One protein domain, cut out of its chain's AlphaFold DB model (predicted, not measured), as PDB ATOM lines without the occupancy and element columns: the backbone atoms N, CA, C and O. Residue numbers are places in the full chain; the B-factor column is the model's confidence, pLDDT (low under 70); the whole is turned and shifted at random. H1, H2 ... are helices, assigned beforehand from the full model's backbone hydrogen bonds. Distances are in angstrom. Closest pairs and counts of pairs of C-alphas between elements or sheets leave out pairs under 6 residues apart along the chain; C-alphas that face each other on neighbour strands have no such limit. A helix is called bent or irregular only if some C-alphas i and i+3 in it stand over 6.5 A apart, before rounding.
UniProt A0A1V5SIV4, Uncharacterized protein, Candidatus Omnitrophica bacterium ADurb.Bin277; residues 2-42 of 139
ATOM      1  N   ARG A   2     -44.748  14.276  54.580       75.81
ATOM      2  CA  ARG A   2     -43.716  14.467  53.519       75.81
ATOM      3  C   ARG A   2     -44.202  15.254  52.290       75.81
ATOM      4  O   ARG A   2     -43.466  16.086  51.775       75.81
ATOM      5  N   GLN A   3     -45.435  15.013  51.842       78.19
ATOM      6  CA  GLN A   3     -46.017  15.703  50.682       78.19
ATOM      7  C   GLN A   3     -46.333  17.176  50.982       78.19
ATOM      8  O   GLN A   3     -46.022  18.038  50.172       78.19
ATOM      9  N   GLU A   4     -46.861  17.482  52.171       82.50
ATOM     10  CA  GLU A   4     -47.094  18.868  52.613       82.50
ATOM     11  C   GLU A   4     -45.792  19.658  52.728       82.50
ATOM     12  O   GLU A   4     -45.749  20.821  52.342       82.50
ATOM     13  N   TRP A   5     -44.717  19.030  53.218       89.25
ATOM     14  CA  TRP A   5     -43.407  19.674  53.256       89.25
ATOM     15  C   TRP A   5     -42.928  20.031  51.848       89.25
ATOM     16  O   TRP A   5     -42.507  21.162  51.625       89.25
ATOM     17  N   LEU A   6     -43.045  19.109  50.887       86.81
ATOM     18  CA  LEU A   6     -42.660  19.363  49.497       86.81
ATOM     19  C   LEU A   6     -43.514  20.480  48.880       86.81
ATOM     20  O   LEU A   6     -42.976  21.414  48.287       86.81
ATOM     21  N   ALA A   7     -44.828  20.438  49.093       89.25
ATOM     22  CA  ALA A   7     -45.747  21.468  48.628       89.25
ATOM     23  C   ALA A   7     -45.393  22.856  49.194       89.25
ATOM     24  O   ALA A   7     -45.251  23.819  48.445       89.25
ATOM     25  N   GLN A   8     -45.189  22.962  50.509       87.88
ATOM     26  CA  GLN A   8     -44.957  24.246  51.177       87.88
ATOM     27  C   GLN A   8     -43.530  24.777  51.022       87.88
ATOM     28  O   GLN A   8     -43.333  25.988  50.979       87.88
ATOM     29  N   LYS A   9     -42.518  23.902  51.001       90.69
ATOM     30  CA  LYS A   9     -41.101  24.305  51.009       90.69
ATOM     31  C   LYS A   9     -40.455  24.313  49.634       90.69
ATOM     32  O   LYS A   9     -39.445  24.990  49.476       90.69
ATOM     33  N   PHE A  10     -41.016  23.598  48.663       90.25
ATOM     34  CA  PHE A  10     -40.473  23.540  47.309       90.25
ATOM     35  C   PHE A  10     -41.455  24.098  46.280       90.25
ATOM     36  O   PHE A  10     -41.140  25.073  45.603       90.25
ATOM     37  N   CYS A  11     -42.662  23.539  46.193       91.88
ATOM     38  CA  CYS A  11     -43.603  23.890  45.132       91.88
ATOM     39  C   CYS A  11     -44.118  25.335  45.244       91.88
ATOM     40  O   CYS A  11     -44.084  26.071  44.259       91.88
ATOM     41  N   GLN A  12     -44.531  25.763  46.441       93.56
ATOM     42  CA  GLN A  12     -45.052  27.112  46.670       93.56
ATOM     43  C   GLN A  12     -44.018  28.215  46.345       93.56
ATOM     44  O   GLN A  12     -44.359  29.107  45.568       93.56
ATOM     45  N   PRO A  13     -42.754  28.159  46.820       93.50
ATOM     46  CA  PRO A  13     -41.739  29.141  46.427       93.50
ATOM     47  C   PRO A  13     -41.441  29.159  44.922       93.50
ATOM     48  O   PRO A  13     -41.269  30.229  44.343       93.50
ATOM     49  N   VAL A  14     -41.392  27.989  44.272       94.38
ATOM     50  CA  VAL A  14     -41.153  27.899  42.820       94.38
ATOM     51  C   VAL A  14     -42.287  28.557  42.037       94.38
ATOM     52  O   VAL A  14     -42.028  29.323  41.112       94.38
ATOM     53  N   TRP A  15     -43.534  28.317  42.438       93.94
ATOM     54  CA  TRP A  15     -44.708  28.930  41.820       93.94
ATOM     55  C   TRP A  15     -44.719  30.455  41.942       93.94
ATOM     56  O   TRP A  15     -44.979  31.163  40.969       93.94
ATOM     57  N   GLU A  16     -44.372  30.966  43.120       92.81
ATOM     58  CA  GLU A  16     -44.260  32.401  43.365       92.81
ATOM     59  C   GLU A  16     -43.221  33.073  42.461       92.81
ATOM     60  O   GLU A  16     -43.502  34.132  41.902       92.81
ATOM     61  N   MET A  17     -42.056  32.443  42.270       93.12
ATOM     62  CA  MET A  17     -41.008  32.959  41.379       93.12
ATOM     63  C   MET A  17     -41.451  32.979  39.912       93.12
ATOM     64  O   MET A  17     -41.178  33.941  39.199       93.12
ATOM     65  N   VAL A  18     -42.161  31.942  39.456       93.19
ATOM     66  CA  VAL A  18     -42.672  31.873  38.077       93.19
ATOM     67  C   VAL A  18     -43.696  32.978  37.809       93.19
ATOM     68  O   VAL A  18     -43.634  33.632  36.767       93.19
ATOM     69  N   LEU A  19     -44.617  33.217  38.744       91.50
ATOM     70  CA  LEU A  19     -45.618  34.279  38.603       91.50
ATOM     71  C   LEU A  19     -45.004  35.679  38.658       91.50
ATOM     72  O   LEU A  19     -45.442  36.566  37.928       91.50
ATOM     73  N   GLU A  20     -43.984  35.875  39.492       91.19
ATOM     74  CA  GLU A  20     -43.244  37.133  39.557       91.19
ATOM     75  C   GLU A  20     -42.521  37.431  38.235       91.19
ATOM     76  O   GLU A  20     -42.632  38.535  37.704       91.19
ATOM     77  N   GLU A  21     -41.882  36.431  37.629       92.62
ATOM     78  CA  GLU A  21     -41.250  36.561  36.311       92.62
ATOM     79  C   GLU A  21     -42.273  36.857  35.195       92.62
ATOM     80  O   GLU A  21     -42.033  37.705  34.332       92.62
ATOM     81  N   ALA A  22     -43.441  36.205  35.218       90.50
ATOM     82  CA  ALA A  22     -44.523  36.457  34.259       90.50
ATOM     83  C   ALA A  22     -45.100  37.880  34.389       90.50
ATOM     84  O   ALA A  22     -45.442  38.522  33.388       90.50
ATOM     85  N   TYR A  23     -45.174  38.402  35.617       89.25
ATOM     86  CA  TYR A  23     -45.533  39.792  35.875       89.25
ATOM     87  C   TYR A  23     -44.472  40.762  35.328       89.25
ATOM     88  O   TYR A  23     -44.819  41.708  34.616       89.25
ATOM     89  N   LEU A  24     -43.180  40.501  35.566       88.88
ATOM     90  CA  LEU A  24     -42.077  41.328  35.054       88.88
ATOM     91  C   LEU A  24     -42.031  41.369  33.519       88.88
ATOM     92  O   LEU A  24     -41.785  42.425  32.932       88.88
ATOM     93  N   LYS A  25     -42.345  40.249  32.862       91.75
ATOM     94  CA  LYS A  25     -42.482  40.154  31.398       91.75
ATOM     95  C   LYS A  25     -43.745  40.815  30.844       91.75
ATOM     96  O   LYS A  25     -43.900  40.894  29.628       91.75
ATOM     97  N   ARG A  26     -44.625  41.334  31.709       87.06
ATOM     98  CA  ARG A  26     -45.936  41.916  31.363       87.06
ATOM     99  C   ARG A  26     -46.874  40.934  30.655       87.06
ATOM    100  O   ARG A  26     -47.795  41.354  29.957       87.06
ATOM    101  N   GLU A  27     -46.666  39.636  30.854       88.12
ATOM    102  CA  GLU A  27     -47.567  38.584  30.367       88.12
ATOM    103  C   GLU A  27     -48.791  38.445  31.286       88.12
ATOM    104  O   GLU A  27     -49.875  38.066  30.841       88.12
ATOM    105  N   LEU A  28     -48.643  38.825  32.559       82.69
ATOM    106  CA  LEU A  28     -49.708  38.844  33.556       82.69
ATOM    107  C   LEU A  28     -50.243  40.273  33.768       82.69
ATOM    108  O   LEU A  28     -49.491  41.184  34.118       82.69
ATOM    109  N   LYS A  29     -51.558  40.479  33.623       80.06
ATOM    110  CA  LYS A  29     -52.226  41.745  33.985       80.06
ATOM    111  C   LYS A  29     -52.533  41.772  35.484       80.06
ATOM    112  O   LYS A  29     -53.641  41.433  35.892       80.06
ATOM    113  N   ALA A  30     -51.543  42.135  36.292       79.19
ATOM    114  CA  ALA A  30     -51.680  42.232  37.744       79.19
ATOM    115  C   ALA A  30     -51.212  43.602  38.255       79.19
ATOM    116  O   ALA A  30     -50.103  43.745  38.757       79.19
ATOM    117  N   ASP A  31     -52.078  44.611  38.156       77.62
ATOM    118  CA  ASP A  31     -51.748  46.010  38.486       77.62
ATOM    119  C   ASP A  31     -51.322  46.223  39.954       77.62
ATOM    120  O   ASP A  31     -50.622  47.177  40.270       77.62
ATOM    121  N   THR A  32     -51.717  45.313  40.853       84.00
ATOM    122  CA  THR A  32     -51.402  45.341  42.296       84.00
ATOM    123  C   THR A  32     -50.654  44.082  42.744       84.00
ATOM    124  O   THR A  32     -50.891  43.556  43.835       84.00
ATOM    125  N   PHE A  33     -49.765  43.550  41.894       84.69
ATOM    126  CA  PHE A  33     -49.069  42.284  42.160       84.69
ATOM    127  C   PHE A  33     -48.302  42.292  43.490       84.69
ATOM    128  O   PHE A  33     -48.493  41.395  44.304       84.69
ATOM    129  N   TYR A  34     -47.488  43.320  43.755       86.31
ATOM    130  CA  TYR A  34     -46.703  43.403  44.994       86.31
ATOM    131  C   TYR A  34     -47.546  43.735  46.233       86.31
ATOM    132  O   TYR A  34     -47.253  43.237  47.316       86.31
ATOM    133  N   GLU A  35     -48.612  44.523  46.078       87.56
ATOM    134  CA  GLU A  35     -49.515  44.879  47.181       87.56
ATOM    135  C   GLU A  35     -50.351  43.680  47.646       87.56
ATOM    136  O   GLU A  35     -50.625  43.529  48.833       87.56
ATOM    137  N   ASN A  36     -50.722  42.794  46.716       85.50
ATOM    138  CA  ASN A  36     -51.566  41.629  46.970       85.50
ATOM    139  C   ASN A  36     -50.890  40.314  46.560       85.50
ATOM    140  O   ASN A  36     -51.565  39.400  46.080       85.50
ATOM    141  N   ARG A  37     -49.568  40.190  46.753       83.31
ATOM    142  CA  ARG A  37     -48.770  39.042  46.271       83.31
ATOM    143  C   ARG A  37     -49.400  37.706  46.638       83.31
ATOM    144  O   ARG A  37     -49.597  36.856  45.783       83.31
ATOM    145  N   GLN A  38     -49.831  37.580  47.888       83.44
ATOM    146  CA  GLN A  38     -50.421  36.359  48.430       83.44
ATOM    147  C   GLN A  38     -51.745  35.954  47.760       83.44
ATOM    148  O   GLN A  38     -52.068  34.772  47.717       83.44
ATOM    149  N   ARG A  39     -52.500  36.915  47.213       86.81
ATOM    150  CA  ARG A  39     -53.740  36.663  46.466       86.81
ATOM    151  C   ARG A  39     -53.467  36.232  45.029       86.81
ATOM    152  O   ARG A  39     -54.218  35.435  44.484       86.81
ATOM    153  N   TRP A  40     -52.407  36.764  44.424       85.31
ATOM    154  CA  TRP A  40     -52.001  36.406  43.066       85.31
ATOM    155  C   TRP A  40     -51.253  35.070  43.016       85.31
ATOM    156  O   TRP A  40     -51.379  34.344  42.036       85.31
ATOM    157  N   THR A  41     -50.513  34.719  44.072       89.06
ATOM    158  CA  THR A  41     -49.685  33.504  44.133       89.06
ATOM    159  C   THR A  41     -50.288  32.366  44.955       89.06
ATOM    160  O   THR A  41     -49.623  31.350  45.182       89.06
ATOM    161  N   SER A  42     -51.539  32.496  45.408       87.06
ATOM    162  CA  SER A  42     -52.219  31.423  46.131       87.06
ATOM    163  C   SER A  42     -52.403  30.208  45.222       87.06
ATOM    164  O   SER A  42     -53.088  30.298  44.201       87.06
TER     165      SER A  42
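AT A GLANCE: This is residues 2 to 42 of the 139 residues of an uncharacterized protein of Candidatus Omnitrophica bacterium ADurb.Bin277 (UniProt A0A1V5SIV4). One long, bent helix, H1, makes the longest axis of the model, and after Leu 24 a long loop, residues 25 to 36, folds back beside the second arm, H1b, to a single short turn of helix, H2. Residues 2 to 11 of H1 stick out beyond this folded-back part. The printed part has 41 residues with two named helices, H1 then H2, and no named strand: an all-helix domain. It is loose, with a radius of gyration of the C-alphas of 11.4 A, and a rod in outline, spanning 36 by 17 by 10 A.

IN THESE COORDINATES: H1 takes residues 2 to 24 and by its hydrogen bonds was assigned as one helix, but it is bent: C-alphas 9 and 12 are 6.5 A apart. Its arm H1a, residues 2 to 9, begins at C-alpha 2 (-43.716, 14.467, 53.519) and is 10.5 A long. Its arm H1b, residues 12 to 24, is 18.6 A long and ends at C-alpha 24 (-42.077, 41.328, 35.054). H2, residues 37 to 40, ends at C-alpha 40 (-52.001, 36.406, 43.066).

HOW THE PARTS SIT: H1a and H1b stand at a shallow tilt of 32 degrees, only just short of steep. H1b and H2 are near each other, with 7 pairs of C-alphas within 10 A and the closest 8.1 A apart. H1a and H2 are apart. In H1a and H1b every O i to N i+4 pair is within hydrogen-bond range; H2 is too short for such a pair, and its one O i to N i+3 pair is within range.

THE WHOLE: The two C-alphas farthest apart, those of Arg 2 and Asp 31, are 35.9 A apart. Residues 2 to 11, which belong to H1, stand free; without them the body spans 21 by 17 by 10 A. The link from H1 to H2, residues 25 to 36, is long. The printed part has no cut, its mean pLDDT is 87.6, and no printed residue is under 70.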